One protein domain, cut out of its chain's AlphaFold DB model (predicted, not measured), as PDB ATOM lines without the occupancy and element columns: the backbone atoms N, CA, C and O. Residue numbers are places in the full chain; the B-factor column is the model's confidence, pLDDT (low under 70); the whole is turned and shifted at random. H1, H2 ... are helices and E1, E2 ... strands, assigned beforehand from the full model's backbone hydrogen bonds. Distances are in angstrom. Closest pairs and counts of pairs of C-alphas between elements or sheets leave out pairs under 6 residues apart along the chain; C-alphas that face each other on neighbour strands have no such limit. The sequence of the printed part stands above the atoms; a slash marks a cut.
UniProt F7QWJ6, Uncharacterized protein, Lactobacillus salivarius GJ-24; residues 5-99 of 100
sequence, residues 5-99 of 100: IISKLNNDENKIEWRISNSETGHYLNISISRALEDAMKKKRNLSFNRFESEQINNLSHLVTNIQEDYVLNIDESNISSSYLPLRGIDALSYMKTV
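This is residues 5 to 99 of the 100 residues of an uncharacterized protein of Lactobacillus salivarius GJ-24 (UniProt F7QWJ6). Picture a twisted wall of four strands, with the long helix H2 laid over one face and the other face bare. The short H1 sits at one end, and H3 packs on H2 after a long link. The printed part has 95 residues, mixed in class, in the order E1, E2, E3, H1, H2, E4, H3; the mixed sheet runs E1, E2, E3, E4, with E3 and E4 parallel. It is compact, radius of gyration of the C-alphas 12.9 A, yet elongated, spanning 41 by 26 by 19 A.

Find C-alpha 5 at (271.794, 173.933, 163.163), where E1, residues 5 to 11, starts its 17.9 A. E2 is residues 15 to 22, 23.1 A; E3, 28 to 34, 19.5 A; E4, 71 to 75, 13.2 A. H1 is residues 35 to 42, 10.5 A; H2, 49 to 64, 22.4 A; H3, 89 to 93, 6.5 A, ending at C-alpha 93 (267.510, 184.393, 147.260).

E1, E2 and E3 form a meander, each strand the antiparallel neighbour of the one before; look for N 7 and O 19 at 2.9 A, and N 18 and O 31 at 2.8 A. In parallel E3 and E4, N 73 and O 30 are 2.8 A apart. E3, H1 H2, E4 is a strand-helix-strand unit, two parallel neighbour strands joined through helices, its crossover left-handed. H2 lies over E2 and E3 at a height over the sheet of 8.5 A, making two layers, helix on sheet. With residues 59 to 63 H2 touches H3, closest C-alphas Leu 60 and Gly 89, 5.9 A. H1 and H3 have every O i to N i+4 pair within hydrogen-bond range, H2 10 of 12.

The C-alphas of Glu 24 and Arg 45 are farthest apart, 41.5 A. The printed part has no cut; the link from E4 to H3 is long, and no printed residue is under 70 in pLDDT.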
ATOM      1  N   ILE A   5     271.258 173.354 161.934       94.06
ATOM      2  CA  ILE A   5     271.794 173.933 163.163       94.06
ATOM      3  C   ILE A   5     271.600 175.440 163.078       94.06
ATOM      4  O   ILE A   5     272.071 176.075 162.140       94.06
ATOM      5  N   ILE A   6     270.913 176.010 164.064       95.62
ATOM      6  CA  ILE A   6     270.689 177.451 164.177       95.62
ATOM      7  C   ILE A   6     271.519 177.951 165.353       95.62
ATOM      8  O   ILE A   6     271.469 177.383 166.444       95.62
ATOM      9  N   SER A   7     272.320 178.988 165.144       95.56
ATOM     10  CA  SER A   7     273.205 179.544 166.165       95.56
ATOM     11  C   SER A   7     273.232 181.059 166.076       95.56
ATOM     12  O   SER A   7     273.338 181.622 164.991       95.56
ATOM     13  N   LYS A   8     273.148 181.731 167.220       95.31
ATOM     14  CA  LYS A   8     273.334 183.180 167.296       95.31
ATOM     15  C   LYS A   8     274.834 183.467 167.271       95.31
ATOM     16  O   LYS A   8     275.554 182.940 168.113       95.31
ATOM     17  N   LEU A   9     275.297 184.241 166.292       93.75
ATOM     18  CA  LEU A   9     276.718 184.566 166.123       93.75
ATOM     19  C   LEU A   9     277.103 185.809 166.917       93.75
ATOM     20  O   LEU A   9     278.088 185.801 167.648       93.75
ATOM     21  N   ASN A  10     276.318 186.870 166.767       91.88
ATOM     22  CA  ASN A  10     276.599 188.167 167.358       91.88
ATOM     23  C   ASN A  10     275.288 188.897 167.658       91.88
ATOM     24  O   ASN A  10     274.228 188.609 167.097       91.88
ATOM     25  N   ASN A  11     275.359 189.826 168.595       92.56
ATOM     26  CA  ASN A  11     274.249 190.655 169.000       92.56
ATOM     27  C   ASN A  11     274.791 191.975 169.529       92.56
ATOM     28  O   ASN A  11     275.063 192.097 170.724       92.56
ATOM     29  N   ASP A  12     274.953 192.934 168.629       91.81
ATOM     30  CA  ASP A  12     275.479 194.250 168.951       91.81
ATOM     31  C   ASP A  12     274.396 195.335 168.821       91.81
ATOM     32  O   ASP A  12     273.197 195.062 168.656       91.81
ATOM     33  N   GLU A  13     274.824 196.582 168.995       90.50
ATOM     34  CA  GLU A  13     273.970 197.768 168.947       90.50
ATOM     35  C   GLU A  13     273.426 198.078 167.544       90.50
ATOM     36  O   GLU A  13     272.420 198.772 167.425       90.50
ATOM     37  N   ASN A  14     274.045 197.540 166.489       93.56
ATOM     38  CA  ASN A  14     273.702 197.828 165.100       93.56
ATOM     39  C   ASN A  14     272.947 196.674 164.436       93.56
ATOM     40  O   ASN A  14     272.100 196.909 163.569       93.56
ATOM     41  N   LYS A  15     273.232 195.427 164.823       95.00
ATOM     42  CA  LYS A  15     272.632 194.236 164.216       95.00
ATOM     43  C   LYS A  15     272.590 193.025 165.144       95.00
ATOM     44  O   LYS A  15     273.325 192.903 166.123       95.00
ATOM     45  N   ILE A  16     271.733 192.084 164.769       95.88
ATOM     46  CA  ILE A  16     271.680 190.739 165.331       95.88
ATOM     47  C   ILE A  16     272.070 189.759 164.235       95.88
ATOM     48  O   ILE A  16     271.469 189.765 163.161       95.88
ATOM     49  N   GLU A  17     273.057 188.913 164.509       96.94
ATOM     50  CA  GLU A  17     273.579 187.957 163.541       96.94
ATOM     51  C   GLU A  17     273.266 186.522 163.946       96.94
ATOM     52  O   GLU A  17     273.533 186.084 165.071       96.94
ATOM     53  N   TRP A  18     272.748 185.767 162.988       97.56
ATOM     54  CA  TRP A  18     272.439 184.353 163.109       97.56
ATOM     55  C   TRP A  18     273.159 183.567 162.025       97.56
ATOM     56  O   TRP A  18     273.384 184.060 160.926       97.56
ATOM     57  N   ARG A  19     273.471 182.313 162.322       96.81
ATOM     58  CA  ARG A  19     273.921 181.318 161.360       96.81
ATOM     59  C   ARG A  19     272.928 180.178 161.333       96.81
ATOM     60  O   ARG A  19     272.572 179.638 162.379       96.81
ATOM     61  N   ILE A  20     272.534 179.799 160.130       95.75
ATOM     62  CA  ILE A  20     271.790 178.580 159.864       95.75
ATOM     63  C   ILE A  20     272.694 177.691 159.014       95.75
ATOM     64  O   ILE A  20     273.042 178.062 157.899       95.75
ATOM     65  N   SER A  21     273.081 176.532 159.532       94.75
ATOM     66  CA  SER A  21     273.978 175.588 158.859       94.75
ATOM     67  C   SER A  21     273.268 174.278 158.563       94.75
ATOM     68  O   SER A  21     272.525 173.773 159.408       94.75
ATOM     69  N   ASN A  22     273.540 173.692 157.401       94.00
ATOM     70  CA  ASN A  22     273.190 172.308 157.111       94.00
ATOM     71  C   ASN A  22     274.396 171.419 157.428       94.00
ATOM     72  O   ASN A  22     275.430 171.505 156.772       94.00
ATOM     73  N   SER A  23     274.280 170.553 158.439       90.38
ATOM     74  CA  SER A  23     275.404 169.702 158.838       90.38
ATOM     75  C   SER A  23     275.732 168.591 157.837       90.38
ATOM     76  O   SER A  23     276.789 167.984 157.963       90.38
ATOM     77  N   GLU A  24     274.824 168.260 156.914       89.88
ATOM     78  CA  GLU A  24     275.077 167.248 155.881       89.88
ATOM     79  C   GLU A  24     275.907 167.820 154.730       89.88
ATOM     80  O   GLU A  24     276.843 167.166 154.279       89.88
ATOM     81  N   THR A  25     275.595 169.037 154.275       90.69
ATOM     82  CA  THR A  25     276.335 169.686 153.179       90.69
ATOM     83  C   THR A  25     277.551 170.470 153.669       90.69
ATOM     84  O   THR A  25     278.473 170.708 152.902       90.69
ATOM     85  N   GLY A  26     277.563 170.880 154.941       91.12
ATOM     86  CA  GLY A  26     278.577 171.772 155.503       91.12
ATOM     87  C   GLY A  26     278.329 173.255 155.209       91.12
ATOM     88  O   GLY A  26     278.979 174.096 155.827       91.12
ATOM     89  N   HIS A  27     277.369 173.581 154.338       95.00
ATOM     90  CA  HIS A  27     277.078 174.955 153.936       95.00
ATOM     91  C   HIS A  27     276.207 175.702 154.942       95.00
ATOM     92  O   HIS A  27     275.434 175.107 155.709       95.00
ATOM     93  N   TYR A  28     276.305 177.031 154.922       95.56
ATOM     94  CA  TYR A  28     275.530 177.883 155.815       95.56
ATOM     95  C   TYR A  28     275.014 179.175 155.180       95.56
ATOM     96  O   TYR A  28     275.524 179.687 154.189       95.56
ATOM     97  N   LEU A  29     274.001 179.737 155.835       96.00
ATOM     98  CA  LEU A  29     273.509 181.088 155.619       96.00
ATOM     99  C   LEU A  29     273.734 181.908 156.892       96.00
ATOM    100  O   LEU A  29     273.167 181.597 157.944       96.00
ATOM    101  N   ASN A  30     274.540 182.965 156.796       96.75
ATOM    102  CA  ASN A  30     274.612 183.995 157.830       96.75
ATOM    103  C   ASN A  30     273.544 185.057 157.559       96.75
ATOM    104  O   ASN A  30     273.427 185.567 156.448       96.75
ATOM    105  N   ILE A  31     272.784 185.412 158.585       95.75
ATOM    106  CA  ILE A  31     271.694 186.380 158.523       95.75
ATOM    107  C   ILE A  31     272.047 187.527 159.459       95.75
ATOM    108  O   ILE A  31     272.273 187.284 160.639       95.75
ATOM    109  N   SER A  32     272.048 188.758 158.958       95.75
ATOM    110  CA  SER A  32     272.212 189.968 159.769       95.75
ATOM    111  C   SER A  32     270.922 190.772 159.749       95.75
ATOM    112  O   SER A  32     270.542 191.271 158.696       95.75
ATOM    113  N   ILE A  33     270.249 190.924 160.887       95.31
ATOM    114  CA  ILE A  33     269.033 191.739 161.012       95.31
ATOM    115  C   ILE A  33     269.398 193.077 161.654       95.31
ATOM    116  O   ILE A  33     269.968 193.104 162.745       95.31
ATOM    117  N   SER A  34     269.080 194.186 160.988       94.94
ATOM    118  CA  SER A  34     269.385 195.539 161.466       94.94
ATOM    119  C   SER A  34     268.608 195.906 162.739       94.94
ATOM    120  O   SER A  34     267.403 195.673 162.835       94.94
ATOM    121  N   ARG A  35     269.267 196.564 163.699       93.81
ATOM    122  CA  ARG A  35     268.609 197.159 164.878       93.81
ATOM    123  C   ARG A  35     267.754 198.373 164.520       93.81
ATOM    124  O   ARG A  35     266.741 198.612 165.170       93.81
ATOM    125  N   ALA A  36     268.080 199.076 163.435       92.56
ATOM    126  CA  ALA A  36     267.227 200.148 162.927       92.56
ATOM    127  C   ALA A  36     265.842 199.614 162.521       92.56
ATOM    128  O   ALA A  36     264.829 200.247 162.820       92.56
ATOM    129  N   LEU A  37     265.787 198.408 161.940       92.19
ATOM    130  CA  LEU A  37     264.533 197.720 161.634       92.19
ATOM    131  C   LEU A  37     263.749 197.389 162.914       92.19
ATOM    132  O   LEU A  37     262.541 197.612 162.968       92.19
ATOM    133  N   GLU A  38     264.420 196.904 163.963       92.94
ATOM    134  CA  GLU A  38     263.788 196.675 165.269       92.94
ATOM    135  C   GLU A  38     263.157 197.955 165.829       92.94
ATOM    136  O   GLU A  38     261.994 197.949 166.244       92.94
ATOM    137  N   ASP A  39     263.892 199.064 165.801       91.62
ATOM    138  CA  ASP A  39     263.403 200.354 166.280       91.62
ATOM    139  C   ASP A  39     262.233 200.876 165.440       91.62
ATOM    140  O   ASP A  39     261.252 201.402 165.978       91.62
ATOM    141  N   ALA A  40     262.284 200.695 164.120       90.50
ATOM    142  CA  ALA A  40     261.202 201.057 163.212       90.50
ATOM    143  C   ALA A  40     259.942 200.202 163.422       90.50
ATOM    144  O   ALA A  40     258.820 200.718 163.343       90.50
ATOM    145  N   MET A  41     260.101 198.917 163.747       91.25
ATOM    146  CA  MET A  41     258.994 198.032 164.109       91.25
ATOM    147  C   MET A  41     258.383 198.414 165.457       91.25
ATOM    148  O   MET A  41     257.160 198.508 165.551       91.25
ATOM    149  N   LYS A  42     259.204 198.710 166.476       89.12
ATOM    150  CA  LYS A  42     258.739 199.145 167.809       89.12
ATOM    151  C   LYS A  42     257.906 200.426 167.766       89.12
ATOM    152  O   LYS A  42     257.008 200.601 168.587       89.12
ATOM    153  N   LYS A  43     258.171 201.318 166.804       89.06
ATOM    154  CA  LYS A  43     257.370 202.536 166.584       89.06
ATOM    155  C   LYS A  43     255.953 202.239 166.078       89.06
ATOM    156  O   LYS A  43     255.064 203.069 166.269       89.06
ATOM    157  N   LYS A  44     255.706 201.082 165.450       85.69
ATOM    158  CA  LYS A  44     254.364 200.682 165.003       85.69
ATOM    159  C   LYS A  44     253.676 199.835 166.075       85.69
ATOM    160  O   LYS A  44     254.215 198.848 166.570       85.69
ATOM    161  N   ARG A  45     252.440 200.205 166.421       73.94
ATOM    162  CA  ARG A  45     251.620 199.443 167.376       73.94
ATOM    163  C   ARG A  45     251.402 198.007 166.880       73.94
ATOM    164  O   ARG A  45     251.165 197.797 165.694       73.94
ATOM    165  N   ASN A  46     251.403 197.055 167.815       82.25
ATOM    166  CA  ASN A  46     251.094 195.630 167.614       82.25
ATOM    167  C   ASN A  46     252.127 194.801 166.827       82.25
ATOM    168  O   ASN A  46     251.808 193.687 166.414       82.25
ATOM    169  N   LEU A  47     253.357 195.287 166.647       86.69
ATOM    170  CA  LEU A  47     254.444 194.485 166.082       86.69
ATOM    171  C   LEU A  47     255.394 193.993 167.170       86.69
ATOM    172  O   LEU A  47     255.719 194.715 168.109       86.69
ATOM    173  N   SER A  48     255.851 192.750 167.024       90.19
ATOM    174  CA  SER A  48     256.864 192.144 167.886       90.19
ATOM    175  C   SER A  48     258.069 191.782 167.038       90.19
ATOM    176  O   SER A  48     257.993 190.887 166.195       90.19
ATOM    177  N   PHE A  49     259.179 192.474 167.275       92.31
ATOM    178  CA  PHE A  49     260.427 192.188 166.580       92.31
ATOM    179  C   PHE A  49     260.925 190.765 166.873       92.31
ATOM    180  O   PHE A  49     261.274 190.050 165.946       92.31
ATOM    181  N   ASN A  50     260.838 190.293 168.121       92.44
ATOM    182  CA  ASN A  50     261.247 188.925 168.479       92.44
ATOM    183  C   ASN A  50     260.438 187.857 167.727       92.44
ATOM    184  O   ASN A  50     260.961 186.806 167.352       92.44
ATOM    185  N   ARG A  51     259.140 188.120 167.506       92.75
ATOM    186  CA  ARG A  51     258.289 187.237 166.701       92.75
ATOM    187  C   ARG A  51     258.742 187.244 165.245       92.75
ATOM    188  O   ARG A  51     258.906 186.173 164.672       92.75
ATOM    189  N   PHE A  52     258.969 188.427 164.681       93.50
ATOM    190  CA  PHE A  52     259.488 188.582 163.327       93.50
ATOM    191  C   PHE A  52     260.837 187.875 163.143       93.50
ATOM    192  O   PHE A  52     260.972 187.085 162.219       93.50
ATOM    193  N   GLU A  53     261.795 188.082 164.049       94.44
ATOM    194  CA  GLU A  53     263.108 187.426 164.050       94.44
ATOM    195  C   GLU A  53     262.960 185.899 164.028       94.44
ATOM    196  O   GLU A  53     263.544 185.224 163.181       94.44
ATOM    197  N   SER A  54     262.118 185.351 164.909       93.12
ATOM    198  CA  SER A  54     261.877 183.905 164.985       93.12
ATOM    199  C   SER A  54     261.238 183.354 163.705       93.12
ATOM    200  O   SER A  54     261.677 182.327 163.187       93.12
ATOM    201  N   GLU A  55     260.219 184.034 163.169       93.38
ATOM    202  CA  GLU A  55     259.564 183.645 161.913       93.38
ATOM    203  C   GLU A  55     260.530 183.750 160.722       93.38
ATOM    204  O   GLU A  55     260.545 182.872 159.860       93.38
ATOM    205  N   GLN A  56     261.384 184.775 160.698       93.19
ATOM    206  CA  GLN A  56     262.393 184.985 159.665       93.19
ATOM    207  C   GLN A  56     263.433 183.864 159.653       93.19
ATOM    208  O   GLN A  56     263.706 183.293 158.597       93.19
ATOM    209  N   ILE A  57     263.986 183.517 160.816       93.81
ATOM    210  CA  ILE A  57     264.950 182.419 160.956       93.81
ATOM    211  C   ILE A  57     264.305 181.096 160.537       93.81
ATOM    212  O   ILE A  57     264.906 180.332 159.782       93.81
ATOM    213  N   ASN A  58     263.072 180.836 160.978       90.75
ATOM    214  CA  ASN A  58     262.372 179.603 160.640       90.75
ATOM    215  C   ASN A  58     262.117 179.495 159.126       90.75
ATOM    216  O   ASN A  58     262.437 178.475 158.519       90.75
ATOM    217  N   ASN A  59     261.648 180.572 158.489       89.50
ATOM    218  CA  ASN A  59     261.437 180.613 157.040       89.50
ATOM    219  C   ASN A  59     262.732 180.365 156.253       89.50
ATOM    220  O   ASN A  59     262.728 179.612 155.278       89.50
ATOM    221  N   LEU A  60     263.844 180.968 156.680       91.81
ATOM    222  CA  LEU A  60     265.141 180.804 156.019       91.81
ATOM    223  C   LEU A  60     265.771 179.434 156.294       91.81
ATOM    224  O   LEU A  60     266.543 178.949 155.470       91.81
ATOM    225  N   SER A  61     265.410 178.762 157.391       90.56
ATOM    226  CA  SER A  61     265.913 177.418 157.702       90.56
ATOM    227  C   SER A  61     265.597 176.395 156.608       90.56
ATOM    228  O   SER A  61     266.423 175.536 156.296       90.56
ATOM    229  N   HIS A  62     264.445 176.549 155.952       87.69
ATOM    230  CA  HIS A  62     264.048 175.715 154.825       87.69
ATOM    231  C   HIS A  62     264.920 175.944 153.586       87.69
ATOM    232  O   HIS A  62     265.195 174.985 152.870       87.69
ATOM    233  N   LEU A  63     265.400 177.169 153.339       87.88
ATOM    234  CA  LEU A  63     266.289 177.454 152.206       87.88
ATOM    235  C   LEU A  63     267.638 176.755 152.342       87.88
ATOM    236  O   LEU A  63     268.144 176.206 151.368       87.88
ATOM    237  N   VAL A  64     268.199 176.740 153.554       89.00
ATOM    238  CA  VAL A  64     269.536 176.186 153.828       89.00
ATOM    239  C   VAL A  64     269.623 174.685 153.533       89.00
ATOM    240  O   VAL A  64     270.709 174.152 153.319       89.00
ATOM    241  N   THR A  65     268.489 173.990 153.428       86.12
ATOM    242  CA  THR A  65     268.475 172.593 152.972       86.12
ATOM    243  C   THR A  65     268.996 172.409 151.542       86.12
ATOM    244  O   THR A  65     269.493 171.329 151.241       86.12
ATOM    245  N   ASN A  66     268.930 173.442 150.692       85.62
ATOM    246  CA  ASN A  66     269.218 173.348 149.256       85.62
ATOM    247  C   ASN A  66     270.316 174.310 148.765       85.62
ATOM    248  O   ASN A  66     270.537 174.404 147.559       85.62
ATOM    249  N   ILE A  67     270.986 175.044 149.659       89.00
ATOM    250  CA  ILE A  67     272.093 175.929 149.263       89.00
ATOM    251  C   ILE A  67     273.339 175.110 148.901       89.00
ATOM    252  O   ILE A  67     273.609 174.076 149.515       89.00
ATOM    253  N   GLN A  68     274.086 175.579 147.902       90.12
ATOM    254  CA  GLN A  68     275.283 174.903 147.374       90.12
ATOM    255  C   GLN A  68     276.593 175.610 147.738       90.12
ATOM    256  O   GLN A  68     277.668 175.107 147.434       90.12
ATOM    257  N   GLU A  69     276.498 176.775 148.369       93.81
ATOM    258  CA  GLU A  69     277.621 177.601 148.793       93.81
ATOM    259  C   GLU A  69     277.265 178.264 150.123       93.81
ATOM    260  O   GLU A  69     276.123 178.186 150.596       93.81
ATOM    261  N   ASP A  70     278.246 178.932 150.717       96.19
ATOM    262  CA  ASP A  70     278.028 179.753 151.896       96.19
ATOM    263  C   ASP A  70     277.510 181.126 151.480       96.19
ATOM    264  O   ASP A  70     278.077 181.786 150.607       96.19
ATOM    265  N   TYR A  71     276.442 181.575 152.132       96.25
ATOM    266  CA  TYR A  71     275.789 182.833 151.799       96.25
ATOM    267  C   TYR A  71     275.668 183.763 153.004       96.25
ATOM    268  O   TYR A  71     275.602 183.345 154.164       96.25
ATOM    269  N   VAL A  72     275.563 185.054 152.705       95.62
ATOM    270  CA  VAL A  72     275.158 186.106 153.634       95.62
ATOM    271  C   VAL A  72     273.867 186.763 153.161       95.62
ATOM    272  O   VAL A  72     273.668 186.987 151.966       95.62
ATOM    273  N   LEU A  73     273.001 187.100 154.111       95.19
ATOM    274  CA  LEU A  73     271.773 187.853 153.892       95.19
ATOM    275  C   LEU A  73     271.662 188.965 154.934       95.19
ATOM    276  O   LEU A  73     271.609 188.701 156.135       95.19
ATOM    277  N   ASN A  74     271.578 190.207 154.468       94.81
ATOM    278  CA  ASN A  74     271.305 191.359 155.322       94.81
ATOM    279  C   ASN A  74     269.815 191.688 155.247       94.81
ATOM    280  O   ASN A  74     269.265 191.762 154.155       94.81
ATOM    281  N   ILE A  75     269.173 191.880 156.394       93.56
ATOM    282  CA  ILE A  75     267.746 192.161 156.529       93.56
ATOM    283  C   ILE A  75     267.579 193.526 157.187       93.56
ATOM    284  O   ILE A  75     267.998 193.745 158.328       93.56
ATOM    285  N   ASP A  76     266.950 194.439 156.461       92.06
ATOM    286  CA  ASP A  76     266.703 195.816 156.873       92.06
ATOM    287  C   ASP A  76     265.415 196.351 156.221       92.06
ATOM    288  O   ASP A  76     264.677 195.625 155.555       92.06
ATOM    289  N   GLU A  77     265.102 197.630 156.429       88.38
ATOM    290  CA  GLU A  77     263.894 198.245 155.860       88.38
ATOM    291  C   GLU A  77     263.878 198.293 154.321       88.38
ATOM    292  O   GLU A  77     262.810 198.462 153.739       88.38
ATOM    293  N   SER A  78     265.022 198.152 153.641       87.50
ATOM    294  CA  SER A  78     265.081 198.200 152.174       87.50
ATOM    295  C   SER A  78     264.562 196.923 151.517       87.50
ATOM    296  O   SER A  78     264.057 196.969 150.397       87.50
ATOM    297  N   ASN A  79     264.660 195.791 152.218       87.81
ATOM    298  CA  ASN A  79     264.195 194.496 151.728       87.81
ATOM    299  C   ASN A  79     262.995 193.945 152.505       87.81
ATOM    300  O   ASN A  79     262.313 193.047 152.013       87.81
ATOM    301  N   ILE A  80     262.651 194.526 153.655       86.94
ATOM    302  CA  ILE A  80     261.411 194.224 154.365       86.94
ATOM    303  C   ILE A  80     260.278 195.144 153.912       86.94
ATOM    304  O   ILE A  80     260.360 196.366 153.968       86.94
ATOM    305  N   SER A  81     259.166 194.536 153.489       77.25
ATOM    306  CA  SER A  81     257.959 195.276 153.106       77.25
ATOM    307  C   SER A  81     257.412 196.138 154.253       77.25
ATOM    308  O   SER A  81     257.606 195.847 155.432       77.25
ATOM    309  N   SER A  82     256.638 197.175 153.921       75.12
ATOM    310  CA  SER A  82     256.072 198.119 154.900       75.12
ATOM    311  C   SER A  82     255.116 197.485 155.927       75.12
ATOM    312  O   SER A  82     254.831 198.098 156.964       75.12
ATOM    313  N   SER A  83     254.637 196.266 155.661       80.19
ATOM    314  CA  SER A  83     253.854 195.429 156.575       80.19
ATOM    315  C   SER A  83     254.711 194.625 157.564       80.19
ATOM    316  O   SER A  83     254.148 193.967 158.434       80.19
ATOM    317  N   TYR A  84     256.043 194.701 157.463       83.31
ATOM    318  CA  TYR A  84     257.022 193.981 158.285       83.31
ATOM    319  C   TYR A  84     256.793 192.471 158.341       83.31
ATOM    320  O   TYR A  84     256.958 191.825 159.377       83.31
ATOM    321  N   LEU A  85     256.388 191.908 157.205       86.88
ATOM    322  CA  LEU A  85     256.320 190.467 157.026       86.88
ATOM    323  C   LEU A  85     257.728 189.907 156.774       86.88
ATOM    324  O   LEU A  85     258.501 190.554 156.060       86.88
ATOM    325  N   PRO A  86     258.055 188.715 157.307       86.62
ATOM    326  CA  PRO A  86     259.309 188.039 157.003       86.62
ATOM    327  C   PRO A  86     259.537 187.881 155.494       86.62
ATOM    328  O   PRO A  86     258.598 187.582 154.748       86.62
ATOM    329  N   LEU A  87     260.793 188.011 155.060       87.12
ATOM    330  CA  LEU A  87     261.213 187.674 153.703       87.12
ATOM    331  C   LEU A  87     260.845 186.225 153.410       87.12
ATOM    332  O   LEU A  87     261.230 185.307 154.145       87.12
ATOM    333  N   ARG A  88     260.122 186.016 152.309       83.81
ATOM    334  CA  ARG A  88     259.870 184.671 151.796       83.81
ATOM    335  C   ARG A  88     261.166 184.104 151.246       83.81
ATOM    336  O   ARG A  88     262.008 184.845 150.746       83.81
ATOM    337  N   GLY A  89     261.293 182.779 151.281       78.81
ATOM    338  CA  GLY A  89     262.526 182.127 150.852       78.81
ATOM    339  C   GLY A  89     262.940 182.491 149.420       78.81
ATOM    340  O   GLY A  89     264.105 182.767 149.166       78.81
ATOM    341  N   ILE A  90     261.980 182.576 148.496       80.06
ATOM    342  CA  ILE A  90     262.266 182.921 147.096       80.06
ATOM    343  C   ILE A  90     262.739 184.372 146.921       80.06
ATOM    344  O   ILE A  90     263.630 184.633 146.122       80.06
ATOM    345  N   ASP A  91     262.192 185.298 147.711       84.88
ATOM    346  CA  ASP A  91     262.577 186.708 147.672       84.88
ATOM    347  C   ASP A  91     263.960 186.890 148.311       84.88
ATOM    348  O   ASP A  91     264.793 187.632 147.798       84.88
ATOM    349  N   ALA A  92     264.240 186.145 149.387       86.81
ATOM    350  CA  ALA A  92     265.525 186.154 150.077       86.81
ATOM    351  C   ALA A  92     266.693 185.744 149.165       86.81
ATOM    352  O   ALA A  92     267.763 186.340 149.271       86.81
ATOM    353  N   LEU A  93     266.485 184.801 148.234       86.62
ATOM    354  CA  LEU A  93     267.510 184.393 147.260       86.62
ATOM    355  C   LEU A  93     268.055 185.576 146.449       86.62
ATOM    356  O   LEU A  93     269.247 185.621 146.170       86.62
ATOM    357  N   SER A  94     267.210 186.559 146.120       89.56
ATOM    358  CA  SER A  94     267.621 187.739 145.340       89.56
ATOM    359  C   SER A  94     268.515 188.707 146.130       89.56
ATOM    360  O   SER A  94     269.157 189.572 145.541       89.56
ATOM    361  N   TYR A  95     268.555 188.568 147.457       91.06
ATOM    362  CA  TYR A  95     269.356 189.396 148.362       91.06
ATOM    363  C   TYR A  95     270.565 188.650 148.944       91.06
ATOM    364  O   TYR A  95     271.388 189.266 149.627       91.06
ATOM    365  N   MET A  96     270.677 187.342 148.694       92.62
ATOM    366  CA  MET A  96     271.798 186.528 149.150       92.62
ATOM    367  C   MET A  96     273.054 186.833 148.336       92.62
ATOM    368  O   MET A  96     273.013 186.987 147.117       92.62
ATOM    369  N   LYS A  97     274.189 186.901 149.028       94.31
ATOM    370  CA  LYS A  97     275.516 187.043 148.422       94.31
ATOM    371  C   LYS A  97     276.391 185.897 148.887       94.31
ATOM    372  O   LYS A  97     276.283 185.505 150.047       94.31
ATOM    373  N   THR A  98     277.221 185.358 148.006       93.38
ATOM    374  CA  THR A  98     278.222 184.360 148.392       93.38
ATOM    375  C   THR A  98     279.204 184.973 149.390       93.38
ATOM    376  O   THR A  98     279.497 186.169 149.336       93.38
ATOM    377  N   VAL A  99     279.673 184.166 150.339       89.06
ATOM    378  CA  VAL A  99     280.804 184.536 151.197       89.06
ATOM    379  C   VAL A  99     282.070 184.458 150.339       89.06
ATOM    380  O   VAL A  99     282.326 183.411 149.749       89.06
TER     381      VAL A  99